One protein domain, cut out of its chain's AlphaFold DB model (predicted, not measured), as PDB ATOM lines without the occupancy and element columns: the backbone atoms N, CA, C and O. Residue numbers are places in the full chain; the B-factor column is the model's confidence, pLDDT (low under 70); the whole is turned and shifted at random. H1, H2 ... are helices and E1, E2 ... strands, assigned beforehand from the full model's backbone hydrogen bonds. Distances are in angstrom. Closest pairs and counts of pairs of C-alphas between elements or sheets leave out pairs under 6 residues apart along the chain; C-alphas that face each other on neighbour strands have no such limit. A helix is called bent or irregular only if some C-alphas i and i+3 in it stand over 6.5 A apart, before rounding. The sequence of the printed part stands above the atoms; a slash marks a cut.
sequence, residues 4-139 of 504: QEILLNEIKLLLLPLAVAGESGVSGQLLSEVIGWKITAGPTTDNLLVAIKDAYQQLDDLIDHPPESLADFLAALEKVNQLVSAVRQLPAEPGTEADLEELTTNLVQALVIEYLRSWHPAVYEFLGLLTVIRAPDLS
ATOM      1  N   GLN A   4     179.393 211.441 247.513       86.25
ATOM      2  CA  GLN A   4     179.138 210.585 246.354       86.25
ATOM      3  C   GLN A   4     179.016 211.421 245.075       86.25
ATOM      4  O   GLN A   4     179.615 211.082 244.060       86.25
ATOM      5  N   GLU A   5     178.303 212.545 245.152       87.81
ATOM      6  CA  GLU A   5     178.183 213.509 244.054       87.81
ATOM      7  C   GLU A   5     179.544 214.119 243.679       87.81
ATOM      8  O   GLU A   5     179.890 214.180 242.500       87.81
ATOM      9  N   ILE A   6     180.344 214.534 244.672       87.12
ATOM     10  CA  ILE A   6     181.701 215.054 244.434       87.12
ATOM     11  C   ILE A   6     182.555 213.998 243.731       87.12
ATOM     12  O   ILE A   6     183.128 214.281 242.687       87.12
ATOM     13  N   LEU A   7     182.609 212.777 244.264       86.69
ATOM     14  CA  LEU A   7     183.426 211.699 243.712       86.69
ATOM     15  C   LEU A   7     183.076 211.414 242.246       86.69
ATOM     16  O   LEU A   7     183.972 211.289 241.414       86.69
ATOM     17  N   LEU A   8     181.784 211.333 241.918       88.06
ATOM     18  CA  LEU A   8     181.326 211.092 240.547       88.06
ATOM     19  C   LEU A   8     181.669 212.259 239.608       88.06
ATOM     20  O   LEU A   8     182.080 212.022 238.470       88.06
ATOM     21  N   ASN A   9     181.569 213.504 240.085       90.31
ATOM     22  CA  ASN A   9     182.007 214.681 239.333       90.31
ATOM     23  C   ASN A   9     183.518 214.660 239.056       90.31
ATOM     24  O   ASN A   9     183.930 214.892 237.920       90.31
ATOM     25  N   GLU A  10     184.343 214.329 240.052       91.19
ATOM     26  CA  GLU A  10     185.798 214.229 239.877       91.19
ATOM     27  C   GLU A  10     186.178 213.122 238.884       91.19
ATOM     28  O   GLU A  10     187.043 213.307 238.027       91.19
ATOM     29  N   ILE A  11     185.471 211.986 238.921       87.75
ATOM     30  CA  ILE A  11     185.642 210.913 237.935       87.75
ATOM     31  C   ILE A  11     185.274 211.404 236.527       87.75
ATOM     32  O   ILE A  11     185.996 211.104 235.577       87.75
ATOM     33  N   LYS A  12     184.209 212.199 236.358       88.56
ATOM     34  CA  LYS A  12     183.933 212.839 235.059       88.56
ATOM     35  C   LYS A  12     185.083 213.750 234.632       88.56
ATOM     36  O   LYS A  12     185.537 213.643 233.499       88.56
ATOM     37  N   LEU A  13     185.600 214.615 235.500       90.44
ATOM     38  CA  LEU A  13     186.716 215.500 235.136       90.44
ATOM     39  C   LEU A  13     187.958 214.717 234.688       90.44
ATOM     40  O   LEU A  13     188.584 215.087 233.695       90.44
ATOM     41  N   LEU A  14     188.257 213.598 235.353       88.88
ATOM     42  CA  LEU A  14     189.333 212.683 234.971       88.88
ATOM     43  C   LEU A  14     189.159 212.112 233.554       88.88
ATOM     44  O   LEU A  14     190.126 211.949 232.814       88.88
ATOM     45  N   LEU A  15     187.923 211.796 233.172       86.00
ATOM     46  CA  LEU A  15     187.592 211.123 231.913       86.00
ATOM     47  C   LEU A  15     187.257 212.081 230.771       86.00
ATOM     48  O   LEU A  15     187.164 211.656 229.616       86.00
ATOM     49  N   LEU A  16     187.088 213.366 231.080       85.69
ATOM     50  CA  LEU A  16     186.737 214.409 230.127       85.69
ATOM     51  C   LEU A  16     187.624 214.399 228.866       85.69
ATOM     52  O   LEU A  16     187.049 214.469 227.775       85.69
ATOM     53  N   PRO A  17     188.967 214.243 228.945       83.19
ATOM     54  CA  PRO A  17     189.803 214.196 227.746       83.19
ATOM     55  C   PRO A  17     189.381 213.088 226.769       83.19
ATOM     56  O   PRO A  17     189.324 213.316 225.562       83.19
ATOM     57  N   LEU A  18     189.011 211.909 227.279       81.38
ATOM     58  CA  LEU A  18     188.569 210.781 226.457       81.38
ATOM     59  C   LEU A  18     187.150 210.970 225.920       81.38
ATOM     60  O   LEU A  18     186.887 210.660 224.758       81.38
ATOM     61  N   ALA A  19     186.242 211.507 226.738       78.69
ATOM     62  CA  ALA A  19     184.861 211.763 226.331       78.69
ATOM     63  C   ALA A  19     184.775 212.772 225.170       78.69
ATOM     64  O   ALA A  19     183.908 212.654 224.301       78.69
ATOM     65  N   VAL A  20     185.694 213.744 225.132       73.81
ATOM     66  CA  VAL A  20     185.788 214.764 224.073       73.81
ATOM     67  C   VAL A  20     186.594 214.271 222.859       73.81
ATOM     68  O   VAL A  20     186.374 214.740 221.742       73.81
ATOM     69  N   ALA A  21     187.477 213.281 223.031       68.44
ATOM     70  CA  ALA A  21     188.300 212.722 221.953       68.44
ATOM     71  C   ALA A  21     187.530 211.861 220.931       68.44
ATOM     72  O   ALA A  21     188.072 211.557 219.870       68.44
ATOM     73  N   GLY A  22     186.275 211.491 221.213       56.34
ATOM     74  CA  GLY A  22     185.460 210.541 220.440       56.34
ATOM     75  C   GLY A  22     185.022 210.958 219.025       56.34
ATOM     76  O   GLY A  22     184.134 210.321 218.465       56.34
ATOM     77  N   GLU A  23     185.612 211.993 218.428       52.25
ATOM     78  CA  GLU A  23     185.374 212.363 217.030       52.25
ATOM     79  C   GLU A  23     186.712 212.396 216.284       52.25
ATOM     80  O   GLU A  23     187.558 213.264 216.503       52.25
ATOM     81  N   SER A  24     186.926 211.409 215.410       50.69
ATOM     82  CA  SER A  24     188.115 211.282 214.561       50.69
ATOM     83  C   SER A  24     188.403 212.595 213.815       50.69
ATOM     84  O   SER A  24     187.644 212.988 212.927       50.69
ATOM     85  N   GLY A  25     189.492 213.276 214.190       62.09
ATOM     86  CA  GLY A  25     189.843 214.616 213.716       62.09
ATOM     87  C   GLY A  25     190.702 215.391 214.724       62.09
ATOM     88  O   GLY A  25     191.567 214.816 215.385       62.09
ATOM     89  N   VAL A  26     190.443 216.699 214.844       53.56
ATOM     90  CA  VAL A  26     191.160 217.665 215.708       53.56
ATOM     91  C   VAL A  26     191.216 217.212 217.177       53.56
ATOM     92  O   VAL A  26     192.217 217.432 217.850       53.56
ATOM     93  N   SER A  27     190.195 216.507 217.670       55.19
ATOM     94  CA  SER A  27     190.107 216.075 219.070       55.19
ATOM     95  C   SER A  27     191.137 215.007 219.466       55.19
ATOM     96  O   SER A  27     191.603 215.006 220.601       55.19
ATOM     97  N   GLY A  28     191.556 214.137 218.539       62.22
ATOM     98  CA  GLY A  28     192.639 213.174 218.790       62.22
ATOM     99  C   GLY A  28     194.026 213.825 218.818       62.22
ATOM    100  O   GLY A  28     194.910 213.364 219.537       62.22
ATOM    101  N   GLN A  29     194.210 214.922 218.074       63.22
ATOM    102  CA  GLN A  29     195.407 215.763 218.181       63.22
ATOM    103  C   GLN A  29     195.420 216.528 219.503       63.22
ATOM    104  O   GLN A  29     196.430 216.488 220.190       63.22
ATOM    105  N   LEU A  30     194.290 217.115 219.910       62.53
ATOM    106  CA  LEU A  30     194.163 217.789 221.207       62.53
ATOM    107  C   LEU A  30     194.425 216.838 222.381       62.53
ATOM    108  O   LEU A  30     195.100 217.217 223.327       62.53
ATOM    109  N   LEU A  31     193.959 215.586 222.310       69.38
ATOM    110  CA  LEU A  31     194.306 214.565 223.300       69.38
ATOM    111  C   LEU A  31     195.832 214.346 223.349       69.38
ATOM    112  O   LEU A  31     196.429 214.408 224.417       69.38
ATOM    113  N   SER A  32     196.477 214.163 222.194       70.75
ATOM    114  CA  SER A  32     197.936 214.006 222.125       70.75
ATOM    115  C   SER A  32     198.699 215.234 222.622       70.75
ATOM    116  O   SER A  32     199.755 215.060 223.220       70.75
ATOM    117  N   GLU A  33     198.199 216.444 222.384       70.81
ATOM    118  CA  GLU A  33     198.808 217.694 222.859       70.81
ATOM    119  C   GLU A  33     198.641 217.874 224.374       70.81
ATOM    120  O   GLU A  33     199.543 218.375 225.038       70.81
ATOM    121  N   VAL A  34     197.500 217.455 224.931       71.62
ATOM    122  CA  VAL A  34     197.147 217.685 226.339       71.62
ATOM    123  C   VAL A  34     197.699 216.592 227.255       71.62
ATOM    124  O   VAL A  34     198.334 216.900 228.257       71.62
ATOM    125  N   ILE A  35     197.483 215.314 226.924       75.94
ATOM    126  CA  ILE A  35     197.919 214.191 227.773       75.94
ATOM    127  C   ILE A  35     199.201 213.513 227.280       75.94
ATOM    128  O   ILE A  35     199.743 212.673 227.993       75.94
ATOM    129  N   GLY A  36     199.693 213.833 226.078       76.25
ATOM    130  CA  GLY A  36     200.889 213.197 225.505       76.25
ATOM    131  C   GLY A  36     200.649 211.807 224.901       76.25
ATOM    132  O   GLY A  36     201.608 211.127 224.540       76.25
ATOM    133  N   TRP A  37     199.390 211.371 224.777       78.38
ATOM    134  CA  TRP A  37     199.012 210.052 224.255       78.38
ATOM    135  C   TRP A  37     198.216 210.141 222.963       78.38
ATOM    136  O   TRP A  37     197.299 210.952 222.824       78.38
ATOM    137  N   LYS A  38     198.508 209.228 222.040       78.19
ATOM    138  CA  LYS A  38     197.802 209.075 220.776       78.19
ATOM    139  C   LYS A  38     197.001 207.779 220.773       78.19
ATOM    140  O   LYS A  38     197.551 206.694 220.921       78.19
ATOM    141  N   ILE A  39     195.696 207.895 220.553       77.06
ATOM    142  CA  ILE A  39     194.807 206.741 220.404       77.06
ATOM    143  C   ILE A  39     194.885 206.220 218.960       77.06
ATOM    144  O   ILE A  39     194.729 206.985 218.002       77.06
ATOM    145  N   THR A  40     195.112 204.918 218.789       76.38
ATOM    146  CA  THR A  40     195.202 204.268 217.477       76.38
ATOM    147  C   THR A  40     193.800 204.052 216.900       76.38
ATOM    148  O   THR A  40     192.977 203.345 217.480       76.38
ATOM    149  N   ALA A  41     193.512 204.643 215.737       75.25
ATOM    150  CA  ALA A  41     192.200 204.540 215.096       75.25
ATOM    151  C   ALA A  41     191.893 203.112 214.602       75.25
ATOM    152  O   ALA A  41     192.764 202.429 214.057       75.25
ATOM    153  N   GLY A  42     190.637 202.683 214.733       78.00
ATOM    154  CA  GLY A  42     190.175 201.382 214.257       78.00
ATOM    155  C   GLY A  42     188.816 200.994 214.846       78.00
ATOM    156  O   GLY A  42     188.415 201.542 215.867       78.00
ATOM    157  N   PRO A  43     188.121 199.998 214.268       77.62
ATOM    158  CA  PRO A  43     186.751 199.654 214.659       77.62
ATOM    159  C   PRO A  43     186.623 199.210 216.124       77.62
ATOM    160  O   PRO A  43     185.613 199.478 216.768       77.62
ATOM    161  N   THR A  44     187.643 198.545 216.673       79.50
ATOM    162  CA  THR A  44     187.684 198.176 218.096       79.50
ATOM    163  C   THR A  44     187.802 199.411 218.986       79.50
ATOM    164  O   THR A  44     187.071 199.532 219.965       79.50
ATOM    165  N   THR A  45     188.691 200.337 218.624       79.12
ATOM    166  CA  THR A  45     188.892 201.608 219.325       79.12
ATOM    167  C   THR A  45     187.630 202.460 219.292       79.12
ATOM    168  O   THR A  45     187.217 202.969 220.328       79.12
ATOM    169  N   ASP A  46     186.983 202.566 218.131       78.56
ATOM    170  CA  ASP A  46     185.764 203.356 217.955       78.56
ATOM    171  C   ASP A  46     184.636 202.824 218.850       78.56
ATOM    172  O   ASP A  46     183.972 203.592 219.542       78.56
ATOM    173  N   ASN A  47     184.472 201.497 218.920       82.06
ATOM    174  CA  ASN A  47     183.498 200.865 219.810       82.06
ATOM    175  C   ASN A  47     183.801 201.134 221.294       82.06
ATOM    176  O   ASN A  47     182.879 201.398 222.064       82.06
ATOM    177  N   LEU A  48     185.074 201.076 221.700       81.12
ATOM    178  CA  LEU A  48     185.483 201.378 223.075       81.12
ATOM    179  C   LEU A  48     185.255 202.854 223.422       81.12
ATOM    180  O   LEU A  48     184.757 203.149 224.502       81.12
ATOM    181  N   LEU A  49     185.560 203.779 222.510       80.25
ATOM    182  CA  LEU A  49     185.319 205.211 222.705       80.25
ATOM    183  C   LEU A  49     183.827 205.535 222.812       80.25
ATOM    184  O   LEU A  49     183.445 206.337 223.662       80.25
ATOM    185  N   VAL A  50     182.977 204.889 222.006       83.06
ATOM    186  CA  VAL A  50     181.516 204.993 222.146       83.06
ATOM    187  C   VAL A  50     181.075 204.471 223.512       83.06
ATOM    188  O   VAL A  50     180.364 205.176 224.218       83.06
ATOM    189  N   ALA A  51     181.558 203.299 223.937       83.38
ATOM    190  CA  ALA A  51     181.225 202.747 225.250       83.38
ATOM    191  C   ALA A  51     181.673 203.658 226.407       83.38
ATOM    192  O   ALA A  51     180.922 203.852 227.361       83.38
ATOM    193  N   ILE A  52     182.867 204.254 226.317       83.31
ATOM    194  CA  ILE A  52     183.375 205.218 227.304       83.31
ATOM    195  C   ILE A  52     182.505 206.476 227.317       83.31
ATOM    196  O   ILE A  52     182.170 206.960 228.393       83.31
ATOM    197  N   LYS A  53     182.111 206.999 226.151       83.44
ATOM    198  CA  LYS A  53     181.236 208.173 226.043       83.44
ATOM    199  C   LYS A  53     179.848 207.906 226.623       83.44
ATOM    200  O   LYS A  53     179.344 208.733 227.376       83.44
ATOM    201  N   ASP A  54     179.257 206.759 226.313       84.88
ATOM    202  CA  ASP A  54     177.957 206.359 226.852       84.88
ATOM    203  C   ASP A  54     178.036 206.190 228.375       84.88
ATOM    204  O   ASP A  54     177.180 206.690 229.103       84.88
ATOM    205  N   ALA A  55     179.088 205.545 228.883       82.44
ATOM    206  CA  ALA A  55     179.301 205.387 230.318       82.44
ATOM    207  C   ALA A  55     179.574 206.733 231.016       82.44
ATOM    208  O   ALA A  55     179.060 206.977 232.103       82.44
ATOM    209  N   TYR A  56     180.311 207.638 230.369       86.44
ATOM    210  CA  TYR A  56     180.526 209.009 230.829       86.44
ATOM    211  C   TYR A  56     179.212 209.795 230.931       86.44
ATOM    212  O   TYR A  56     179.015 210.523 231.900       86.44
ATOM    213  N   GLN A  57     178.300 209.631 229.968       87.44
ATOM    214  CA  GLN A  57     176.961 210.231 230.015       87.44
ATOM    215  C   GLN A  57     176.093 209.605 231.111       87.44
ATOM    216  O   GLN A  57     175.362 210.312 231.790       87.44
ATOM    217  N   GLN A  58     176.204 208.298 231.351       84.44
ATOM    218  CA  GLN A  58     175.495 207.635 232.454       84.44
ATOM    219  C   GLN A  58     175.947 208.112 233.843       84.44
ATOM    220  O   GLN A  58     175.214 207.915 234.814       84.44
ATOM    221  N   LEU A  59     177.133 208.723 233.964       87.62
ATOM    222  CA  LEU A  59     177.539 209.373 235.210       87.62
ATOM    223  C   LEU A  59     176.669 210.598 235.518       87.62
ATOM    224  O   LEU A  59     176.498 210.884 236.696       87.62
ATOM    225  N   ASP A  60     176.083 211.274 234.520       89.25
ATOM    226  CA  ASP A  60     175.196 212.426 234.753       89.25
ATOM    227  C   ASP A  60     173.967 212.029 235.571       89.25
ATOM    228  O   ASP A  60     173.687 212.653 236.590       89.25
ATOM    229  N   ASP A  61     173.313 210.922 235.212       88.88
ATOM    230  CA  ASP A  61     172.166 210.406 235.969       88.88
ATOM    231  C   ASP A  61     172.547 210.064 237.423       88.88
ATOM    232  O   ASP A  61     171.757 210.271 238.343       88.88
ATOM    233  N   LEU A  62     173.760 209.541 237.646       87.94
ATOM    234  CA  LEU A  62     174.266 209.233 238.988       87.94
ATOM    235  C   LEU A  62     174.689 210.485 239.762       87.94
ATOM    236  O   LEU A  62     174.688 210.454 240.985       87.94
ATOM    237  N   ILE A  63     175.074 211.564 239.087       89.69
ATOM    238  CA  ILE A  63     175.400 212.846 239.722       89.69
ATOM    239  C   ILE A  63     174.113 213.571 240.116       89.69
ATOM    240  O   ILE A  63     174.009 214.052 241.242       89.69
ATOM    241  N   ASP A  64     173.115 213.587 239.230       89.69
ATOM    242  CA  ASP A  64     171.796 214.174 239.490       89.69
ATOM    243  C   ASP A  64     171.034 213.399 240.582       89.69
ATOM    244  O   ASP A  64     170.234 213.968 241.338       89.69
ATOM    245  N   HIS A  65     171.296 212.092 240.691       89.19
ATOM    246  CA  HIS A  65     170.718 211.188 241.683       89.19
ATOM    247  C   HIS A  65     171.816 210.370 242.390       89.19
ATOM    248  O   HIS A  65     171.964 209.170 242.125       89.19
ATOM    249  N   PRO A  66     172.589 210.998 243.302       86.69
ATOM    250  CA  PRO A  66     173.721 210.357 243.955       86.69
ATOM    251  C   PRO A  66     173.281 209.142 244.778       86.69
ATOM    252  O   PRO A  66     172.233 209.194 245.427       86.69
ATOM    253  N   PRO A  67     174.085 208.061 244.808       86.38
ATOM    254  CA  PRO A  67     173.787 206.876 245.600       86.38
ATOM    255  C   PRO A  67     173.456 207.208 247.059       86.38
ATOM    256  O   PRO A  67     174.270 207.810 247.765       86.38
ATOM    257  N   GLU A  68     172.279 206.787 247.525       83.44
ATOM    258  CA  GLU A  68     171.809 207.073 248.888       83.44
ATOM    259  C   GLU A  68     172.097 205.936 249.879       83.44
ATOM    260  O   GLU A  68     172.116 206.170 251.088       83.44
ATOM    261  N   SER A  69     172.374 204.723 249.384       76.88
ATOM    262  CA  SER A  69     172.718 203.552 250.197       76.88
ATOM    263  C   SER A  69     174.117 203.008 249.887       76.88
ATOM    264  O   SER A  69     174.682 203.250 248.819       76.88
ATOM    265  N   LEU A  70     174.680 202.213 250.809       72.56
ATOM    266  CA  LEU A  70     175.957 201.521 250.586       72.56
ATOM    267  C   LEU A  70     175.889 200.575 249.377       72.56
ATOM    268  O   LEU A  70     176.849 200.481 248.620       72.56
ATOM    269  N   ALA A  71     174.761 199.888 249.183       78.44
ATOM    270  CA  ALA A  71     174.578 198.982 248.055       78.44
ATOM    271  C   ALA A  71     174.596 199.742 246.720       78.44
ATOM    272  O   ALA A  71     175.295 199.332 245.793       78.44
ATOM    273  N   ASP A  72     173.898 200.878 246.650       82.75
ATOM    274  CA  ASP A  72     173.887 201.732 245.459       82.75
ATOM    275  C   ASP A  72     175.272 202.329 245.195       82.75
ATOM    276  O   ASP A  72     175.710 202.411 244.048       82.75
ATOM    277  N   PHE A  73     175.993 202.705 246.255       81.50
ATOM    278  CA  PHE A  73     177.348 203.237 246.145       81.50
ATOM    279  C   PHE A  73     178.324 202.194 245.592       81.50
ATOM    280  O   PHE A  73     179.082 202.489 244.669       81.50
ATOM    281  N   LEU A  74     178.272 200.955 246.090       80.75
ATOM    282  CA  LEU A  74     179.082 199.852 245.563       80.75
ATOM    283  C   LEU A  74     178.732 199.538 244.101       80.75
ATOM    284  O   LEU A  74     179.627 199.295 243.296       80.75
ATOM    285  N   ALA A  75     177.449 199.599 243.732       83.88
ATOM    286  CA  ALA A  75     177.026 199.438 242.343       83.88
ATOM    287  C   ALA A  75     177.534 200.576 241.438       83.88
ATOM    288  O   ALA A  75     177.912 200.328 240.291       83.88
ATOM    289  N   ALA A  76     177.581 201.813 241.939       84.06
ATOM    290  CA  ALA A  76     178.165 202.944 241.221       84.06
ATOM    291  C   ALA A  76     179.684 202.780 241.035       84.06
ATOM    292  O   ALA A  76     180.182 202.989 239.930       84.06
ATOM    293  N   LEU A  77     180.412 202.335 242.065       80.69
ATOM    294  CA  LEU A  77     181.845 202.032 241.956       80.69
ATOM    295  C   LEU A  77     182.132 200.930 240.930       80.69
ATOM    296  O   LEU A  77     183.091 201.039 240.172       80.69
ATOM    297  N   GLU A  78     181.284 199.905 240.847       83.12
ATOM    298  CA  GLU A  78     181.434 198.852 239.839       83.12
ATOM    299  C   GLU A  78     181.266 199.392 238.408       83.12
ATOM    300  O   GLU A  78     182.009 199.009 237.503       83.12
ATOM    301  N   LYS A  79     180.357 200.353 238.190       83.25
ATOM    302  CA  LYS A  79     180.243 201.043 236.891       83.25
ATOM    303  C   LYS A  79     181.506 201.842 236.553       83.25
ATOM    304  O   LYS A  79     181.965 201.808 235.412       83.25
ATOM    305  N   VAL A  80     182.089 202.527 237.536       81.88
ATOM    306  CA  VAL A  80     183.359 203.256 237.369       81.88
ATOM    307  C   VAL A  80     184.495 202.287 237.027       81.88
ATOM    308  O   VAL A  80     185.264 202.550 236.106       81.88
ATOM    309  N   ASN A  81     184.565 201.141 237.704       82.19
ATOM    310  CA  ASN A  81     185.552 200.095 237.439       82.19
ATOM    311  C   ASN A  81     185.457 199.562 235.996       82.19
ATOM    312  O   ASN A  81     186.467 199.441 235.298       82.19
ATOM    313  N   GLN A  82     184.240 199.307 235.505       82.69
ATOM    314  CA  GLN A  82     184.011 198.903 234.112       82.69
ATOM    315  C   GLN A  82     184.492 199.965 233.120       82.69
ATOM    316  O   GLN A  82     185.113 199.632 232.109       82.69
ATOM    317  N   LEU A  83     184.263 201.242 233.429       82.25
ATOM    318  CA  LEU A  83     184.726 202.348 232.602       82.25
ATOM    319  C   LEU A  83     186.256 202.412 232.568       82.25
ATOM    320  O   LEU A  83     186.845 202.440 231.489       82.25
ATOM    321  N   VAL A  84     186.918 202.382 233.724       81.31
ATOM    322  CA  VAL A  84     188.387 202.384 233.811       81.31
ATOM    323  C   VAL A  84     188.984 201.177 233.079       81.31
ATOM    324  O   VAL A  84     189.978 201.309 232.363       81.31
ATOM    325  N   SER A  85     188.346 200.011 233.191       82.25
ATOM    326  CA  SER A  85     188.735 198.804 232.456       82.25
ATOM    327  C   SER A  85     188.632 198.993 230.940       82.25
ATOM    328  O   SER A  85     189.529 198.570 230.212       82.25
ATOM    329  N   ALA A  86     187.587 199.671 230.452       83.12
ATOM    330  CA  ALA A  86     187.453 200.009 229.036       83.12
ATOM    331  C   ALA A  86     188.551 200.981 228.570       83.12
ATOM    332  O   ALA A  86     189.127 200.781 227.502       83.12
ATOM    333  N   VAL A  87     188.902 201.978 229.392       83.62
ATOM    334  CA  VAL A  87     190.008 202.911 229.105       83.62
ATOM    335  C   VAL A  87     191.334 202.171 228.944       83.62
ATOM    336  O   VAL A  87     192.090 202.468 228.023       83.62
ATOM    337  N   ARG A  88     191.615 201.167 229.781       81.44
ATOM    338  CA  ARG A  88     192.845 200.363 229.660       81.44
ATOM    339  C   ARG A  88     192.924 199.520 228.398       81.44
ATOM    340  O   ARG A  88     194.021 199.206 227.950       81.44
ATOM    341  N   GLN A  89     191.782 199.111 227.858       83.62
ATOM    342  CA  GLN A  89     191.726 198.318 226.633       83.62
ATOM    343  C   GLN A  89     191.914 199.171 225.375       83.62
ATOM    344  O   GLN A  89     192.018 198.610 224.282       83.62
ATOM    345  N   LEU A  90     191.959 200.505 225.502       80.44
ATOM    346  CA  LEU A  90     192.228 201.377 224.369       80.44
ATOM    347  C   LEU A  90     193.644 201.118 223.833       80.44
ATOM    348  O   LEU A  90     194.614 201.245 224.584       80.44
ATOM    349  N   PRO A  91     193.793 200.805 222.534       77.69
ATOM    350  CA  PRO A  91     195.099 200.786 221.899       77.69
ATOM    351  C   PRO A  91     195.590 202.235 221.797       77.69
ATOM    352  O   PRO A  91     195.130 203.006 220.953       77.69
ATOM    353  N   ALA A  92     196.468 202.619 222.716       77.25
ATOM    354  CA  ALA A  92     197.055 203.947 222.793       77.25
ATOM    355  C   ALA A  92     198.577 203.842 222.893       77.25
ATOM    356  O   ALA A  92     199.116 202.902 223.476       77.25
ATOM    357  N   GLU A  93     199.254 204.821 222.309       74.88
ATOM    358  CA  GLU A  93     200.705 204.883 222.181       74.88
ATOM    359  C   GLU A  93     201.177 206.261 222.666       74.88
ATOM    360  O   GLU A  93     200.459 207.251 222.460       74.88
ATOM    361  N   PRO A  94     202.372 206.380 223.265       73.00
ATOM    362  CA  PRO A  94     202.994 207.679 223.482       73.00
ATOM    363  C   PRO A  94     203.077 208.511 222.191       73.00
ATOM    364  O   PRO A  94     203.371 207.991 221.112       73.00
ATOM    365  N   GLY A  95     202.794 209.811 222.288       68.12
ATOM    366  CA  GLY A  95     202.893 210.743 221.165       68.12
ATOM    367  C   GLY A  95     204.337 210.951 220.692       68.12
ATOM    368  O   GLY A  95     205.291 210.728 221.427       68.12
ATOM    369  N   THR A  96     204.518 211.427 219.457       62.12
ATOM    370  CA  THR A  96     205.844 211.587 218.822       62.12
ATOM    371  C   THR A  96     206.755 212.638 219.466       62.12
ATOM    372  O   THR A  96     207.951 212.626 219.198       62.12
ATOM    373  N   GLU A  97     206.201 213.562 220.256       56.62
ATOM    374  CA  GLU A  97     206.964 214.568 221.020       56.62
ATOM    375  C   GLU A  97     207.334 214.097 222.433       56.62
ATOM    376  O   GLU A  97     208.116 214.757 223.110       56.62
ATOM    377  N   ALA A  98     206.779 212.973 222.888       58.09
ATOM    378  CA  ALA A  98     207.081 212.419 224.192       58.09
ATOM    379  C   ALA A  98     208.332 211.535 224.041       58.09
ATOM    380  O   ALA A  98     208.293 210.580 223.269       58.09
ATOM    381  N   ASP A  99     209.450 211.886 224.690       51.44
ATOM    382  CA  ASP A  99     210.744 211.195 224.550       51.44
ATOM    383  C   ASP A  99     210.578 209.661 224.650       51.44
ATOM    384  O   ASP A  99     210.319 209.092 225.712       51.44
ATOM    385  N   LEU A 100     210.684 208.995 223.494       49.97
ATOM    386  CA  LEU A 100     210.205 207.627 223.239       49.97
ATOM    387  C   LEU A 100     211.013 206.512 223.933       49.97
ATOM    388  O   LEU A 100     210.688 205.340 223.758       49.97
ATOM    389  N   GLU A 101     212.049 206.835 224.709       47.25
ATOM    390  CA  GLU A 101     212.882 205.836 225.398       47.25
ATOM    391  C   GLU A 101     212.616 205.732 226.915       47.25
ATOM    392  O   GLU A 101     213.044 204.749 227.516       47.25
ATOM    393  N   GLU A 102     211.863 206.661 227.530       49.84
ATOM    394  CA  GLU A 102     211.675 206.712 229.000       49.84
ATOM    395  C   GLU A 102     210.217 206.652 229.499       49.84
ATOM    396  O   GLU A 102     209.995 206.578 230.705       49.84
ATOM    397  N   LEU A 103     209.203 206.642 228.627       54.19
ATOM    398  CA  LEU A 103     207.802 206.602 229.076       54.19
ATOM    399  C   LEU A 103     207.421 205.222 229.627       54.19
ATOM    400  O   LEU A 103     207.088 204.309 228.874       54.19
ATOM    401  N   THR A 104     207.441 205.090 230.955       55.16
ATOM    402  CA  THR A 104     206.946 203.894 231.662       55.16
ATOM    403  C   THR A 104     205.444 203.952 231.969       55.16
ATOM    404  O   THR A 104     204.823 202.942 232.295       55.16
ATOM    405  N   THR A 105     204.848 205.136 231.829       67.31
ATOM    406  CA  THR A 105     203.451 205.472 232.114       67.31
ATOM    407  C   THR A 105     202.474 204.753 231.172       67.31
ATOM    408  O   THR A 105     202.780 204.524 230.006       67.31
ATOM    409  N   ASN A 106     201.254 204.450 231.635       77.62
ATOM    410  CA  ASN A 106     200.131 204.040 230.776       77.62
ATOM    411  C   ASN A 106     199.098 205.180 230.635       77.62
ATOM    412  O   ASN A 106     199.129 206.154 231.388       77.62
ATOM    413  N   LEU A 107     198.152 205.057 229.696       80.56
ATOM    414  CA  LEU A 107     197.124 206.079 229.442       80.56
ATOM    415  C   LEU A 107     196.380 206.525 230.717       80.56
ATOM    416  O   LEU A 107     196.079 207.705 230.877       80.56
ATOM    417  N   VAL A 108     196.110 205.601 231.645       82.88
ATOM    418  CA  VAL A 108     195.397 205.910 232.893       82.88
ATOM    419  C   VAL A 108     196.232 206.806 233.805       82.88
ATOM    420  O   VAL A 108     195.714 207.795 234.317       82.88
ATOM    421  N   GLN A 109     197.520 206.509 233.987       85.00
ATOM    422  CA  GLN A 109     198.411 207.369 234.771       85.00
ATOM    423  C   GLN A 109     198.516 208.776 234.163       85.00
ATOM    424  O   GLN A 109     198.453 209.761 234.898       85.00
ATOM    425  N   ALA A 110     198.603 208.888 232.834       83.69
ATOM    426  CA  ALA A 110     198.644 210.185 232.159       83.69
ATOM    427  C   ALA A 110     197.360 211.001 232.376       83.69
ATOM    428  O   ALA A 110     197.434 212.198 232.649       83.69
ATOM    429  N   LEU A 111     196.192 210.349 232.339       86.56
ATOM    430  CA  LEU A 111     194.914 210.991 232.661       86.56
ATOM    431  C   LEU A 111     194.876 211.487 234.106       86.56
ATOM    432  O   LEU A 111     194.449 212.612 234.337       86.56
ATOM    433  N   VAL A 112     195.351 210.690 235.072       89.00
ATOM    434  CA  VAL A 112     195.406 211.093 236.490       89.00
ATOM    435  C   VAL A 112     196.320 212.301 236.683       89.00
ATOM    436  O   VAL A 112     195.941 213.257 237.357       89.00
ATOM    437  N   ILE A 113     197.508 212.279 236.078       89.06
ATOM    438  CA  ILE A 113     198.474 213.380 236.147       89.06
ATOM    439  C   ILE A 113     197.878 214.659 235.562       89.06
ATOM    440  O   ILE A 113     197.969 215.713 236.191       89.06
ATOM    441  N   GLU A 114     197.243 214.573 234.394       88.19
ATOM    442  CA  GLU A 114     196.649 215.737 233.743       88.19
ATOM    443  C   GLU A 114     195.419 216.255 234.493       88.19
ATOM    444  O   GLU A 114     195.276 217.459 234.685       88.19
ATOM    445  N   TYR A 115     194.573 215.362 235.003       91.19
ATOM    446  CA  TYR A 115     193.452 215.727 235.863       91.19
ATOM    447  C   TYR A 115     193.918 216.509 237.094       91.19
ATOM    448  O   TYR A 115     193.389 217.585 237.376       91.19
ATOM    449  N   LEU A 116     194.940 216.012 237.797       92.50
ATOM    450  CA  LEU A 116     195.490 216.700 238.961       92.50
ATOM    451  C   LEU A 116     196.105 218.042 238.567       92.50
ATOM    452  O   LEU A 116     195.866 219.037 239.240       92.50
ATOM    453  N   ARG A 117     196.860 218.099 237.469       90.94
ATOM    454  CA  ARG A 117     197.482 219.339 236.992       90.94
ATOM    455  C   ARG A 117     196.447 220.403 236.615       90.94
ATOM    456  O   ARG A 117     196.634 221.569 236.953       90.94
ATOM    457  N   SER A 118     195.378 220.007 235.930       90.56
ATOM    458  CA  SER A 118     194.367 220.922 235.396       90.56
ATOM    459  C   SER A 118     193.320 221.339 236.432       90.56
ATOM    460  O   SER A 118     192.953 222.512 236.492       90.56
ATOM    461  N   TRP A 119     192.845 220.406 237.263       91.94
ATOM    462  CA  TRP A 119     191.711 220.643 238.168       91.94
ATOM    463  C   TRP A 119     192.114 220.776 239.637       91.94
ATOM    464  O   TRP A 119     191.457 221.501 240.382       91.94
ATOM    465  N   HIS A 120     193.226 220.157 240.049       91.94
ATOM    466  CA  HIS A 120     193.706 220.164 241.439       91.94
ATOM    467  C   HIS A 120     195.195 220.525 241.548       91.94
ATOM    468  O   HIS A 120     195.973 219.776 242.149       91.94
ATOM    469  N   PRO A 121     195.636 221.671 240.997       91.31
ATOM    470  CA  PRO A 121     197.060 221.967 240.843       91.31
ATOM    471  C   PRO A 121     197.810 222.041 242.182       91.31
ATOM    472  O   PRO A 121     198.965 221.637 242.271       91.31
ATOM    473  N   ALA A 122     197.144 222.460 243.263       88.44
ATOM    474  CA  ALA A 122     197.716 222.413 244.609       88.44
ATOM    475  C   ALA A 122     198.064 220.976 245.046       88.44
ATOM    476  O   ALA A 122     199.121 220.737 245.629       88.44
ATOM    477  N   VAL A 123     197.184 220.014 244.745       90.69
ATOM    478  CA  VAL A 123     197.388 218.590 245.045       90.69
ATOM    479  C   VAL A 123     198.481 218.017 244.153       90.69
ATOM    480  O   VAL A 123     199.336 217.288 244.645       90.69
ATOM    481  N   TYR A 124     198.499 218.381 242.869       92.38
ATOM    482  CA  TYR A 124     199.562 217.999 241.938       92.38
ATOM    483  C   TYR A 124     200.950 218.408 242.459       92.38
ATOM    484  O   TYR A 124     201.836 217.564 242.591       92.38
ATOM    485  N   GLU A 125     201.119 219.677 242.834       91.88
ATOM    486  CA  GLU A 125     202.386 220.197 243.362       91.88
ATOM    487  C   GLU A 125     202.753 219.569 244.711       91.88
ATOM    488  O   GLU A 125     203.914 219.240 244.964       91.88
ATOM    489  N   PHE A 126     201.761 219.340 245.573       91.50
ATOM    490  CA  PHE A 126     201.968 218.659 246.848       91.50
ATOM    491  C   PHE A 126     202.441 217.209 246.660       91.50
ATOM    492  O   PHE A 126     203.407 216.784 247.291       91.50
ATOM    493  N   LEU A 127     201.819 216.452 245.757       92.62
ATOM    494  CA  LEU A 127     202.238 215.088 245.434       92.62
ATOM    495  C   LEU A 127     203.606 215.054 244.736       92.62
ATOM    496  O   LEU A 127     204.379 214.122 244.967       92.62
ATOM    497  N   GLY A 128     203.942 216.081 243.951       92.62
ATOM    498  CA  GLY A 128     205.287 216.281 243.409       92.62
ATOM    499  C   GLY A 128     206.331 216.527 244.502       92.62
ATOM    500  O   GLY A 128     207.415 215.937 244.487       92.62
ATOM    501  N   LEU A 129     205.989 217.331 245.513       92.50
ATOM    502  CA  LEU A 129     206.820 217.536 246.702       92.50
ATOM    503  C   LEU A 129     207.028 216.239 247.493       92.50
ATOM    504  O   LEU A 129     208.131 215.990 247.981       92.50
ATOM    505  N   LEU A 130     206.001 215.397 247.576       92.44
ATOM    506  CA  LEU A 130     206.064 214.088 248.221       92.44
ATOM    507  C   LEU A 130     206.690 212.991 247.351       92.44
ATOM    508  O   LEU A 130     206.773 211.852 247.795       92.44
ATOM    509  N   THR A 131     207.160 213.307 246.141       91.12
ATOM    510  CA  THR A 131     207.738 212.351 245.174       91.12
ATOM    511  C   THR A 131     206.785 211.282 244.648       91.12
ATOM    512  O   THR A 131     207.227 210.358 243.972       91.12
ATOM    513  N   VAL A 132     205.484 211.421 244.914       91.81
ATOM    514  CA  VAL A 132     204.447 210.531 244.378       91.81
ATOM    515  C   VAL A 132     204.255 210.797 242.886       91.81
ATOM    516  O   VAL A 132     204.072 209.863 242.113       91.81
ATOM    517  N   ILE A 133     204.339 212.063 242.468       90.88
ATOM    518  CA  ILE A 133     204.328 212.449 241.053       90.88
ATOM    519  C   ILE A 133     205.738 212.866 240.641       90.88
ATOM    520  O   ILE A 133     206.308 213.815 241.180       90.88
ATOM    521  N   ARG A 134     206.286 212.182 239.639       85.19
ATOM    522  CA  ARG A 134     207.514 212.560 238.939       85.19
ATOM    523  C   ARG A 134     207.211 212.530 237.454       85.19
ATOM    524  O   ARG A 134     207.580 211.583 236.777       85.19
ATOM    525  N   ALA A 135     206.484 213.547 236.987       72.50
ATOM    526  CA  ALA A 135     205.965 213.587 235.624       72.50
ATOM    527  C   ALA A 135     207.060 213.191 234.608       72.50
ATOM    528  O   ALA A 135     208.141 213.787 234.646       72.50
ATOM    529  N   PRO A 136     206.788 212.204 233.737       73.69
ATOM    530  CA  PRO A 136     205.469 211.640 233.423       73.69
ATOM    531  C   PRO A 136     204.988 210.482 234.326       73.69
ATOM    532  O   PRO A 136     203.906 209.953 234.086       73.69
ATOM    533  N   ASP A 137     205.733 210.090 235.358       81.44
ATOM    534  CA  ASP A 137     205.456 208.890 236.153       81.44
ATOM    535  C   ASP A 137     204.692 209.168 237.459       81.44
ATOM    536  O   ASP A 137     204.844 210.211 238.111       81.44
ATOM    537  N   LEU A 138     203.893 208.178 237.867       85.94
ATOM    538  CA  LEU A 138     203.176 208.144 239.139       85.94
ATOM    539  C   LEU A 138     203.687 206.973 239.999       85.94
ATOM    540  O   LEU A 138     203.361 205.815 239.750       85.94
ATOM    541  N   SER A 139     204.465 207.272 241.038       86.44
ATOM    542  CA  SER A 139     205.045 206.285 241.961       86.44
ATOM    543  C   SER A 139     204.136 206.079 243.176       86.44
ATOM    544  O   SER A 139     204.350 206.657 244.241       86.44
TER     545      SER A 139
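Overview. This is residues 4 to 139 of the 504 residues of an uncharacterized protein of Acidobacteria bacterium (UniProt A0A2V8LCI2). Three long helices, H1, H3 and H4, run up and down as a bundle whose centres make a triangle, and H5 packs steeply against it, on residues 13 to 17 of H1 and the last residues of H4. H2 and a tiny sheet of E1 and E2 lie near the other end of H5 from H6, which packs on H5 alone among the helices. The printed part has 136 residues with six named helices and two named strands, in the order H1 H2 E1 H3 H4 E2 H5 H6; the strands are antiparallel and the class is mostly helix. The whole is compact, with a radius of gyration of the C-alphas of 15.5 A, yet flat, spanning 47 by 41 by 21 A.

Along the chain. Find C-alpha 4 at (179.138, 210.585, 246.354); from there H1, residues 4 to 21, runs 26.2 A. It has a kink of 49 degrees near residue 15 and is irregular, with C-alphas 14 and 17 7.4 A apart. Next come H2, residues 26 to 35, and E1, residues 37 to 39. H3, residues 43 to 64, starts at C-alpha 43 (186.751, 199.654, 214.659) and runs 32.4 A. H4, residues 70 to 88, runs 26.9 A, and E2 is residues 92 to 94. H5, residues 107 to 119, runs 17.8 A, and H6, residues 121 to 129, ends at C-alpha 129 (206.820, 217.536, 246.702).

Arrangement. Start with the bundle. H1 and H3 touch, closest at the C-alphas of Ala 19 and Lys 53, 5.1 A, at a shallow tilt of 29 degrees, opposite ways. H3 and H4 form a helical hairpin, closest at the C-alphas of Ile 52 and Leu 83, 6.2 A. H1 and H4 are close but not clearly touching. H5 is the hub, touching H1, H2, H4 and H6. Its closest C-alphas to H1 are Tyr 115 and Leu 14, 5.2 A, at a steep tilt of 67 degrees; to H6, Leu 116 and Tyr 124, 5.2 A. Between E1 and E2, find N 38 and O 93, 2.8 A apart, within hydrogen-bond range. Every O i to N i+4 pair is within that range in H2, H4, H5 and H6; H1 has 12 of 14, H3 15 of 18.

Size, cuts and confidence. The farthest C-alphas, Glu 68 and Glu 101, are 47.3 A apart. The printed part has no cut. The link from E2 to H5, 12 residues, is long. Look for pLDDT under 70 at residues 21 to 31 and 95 to 105.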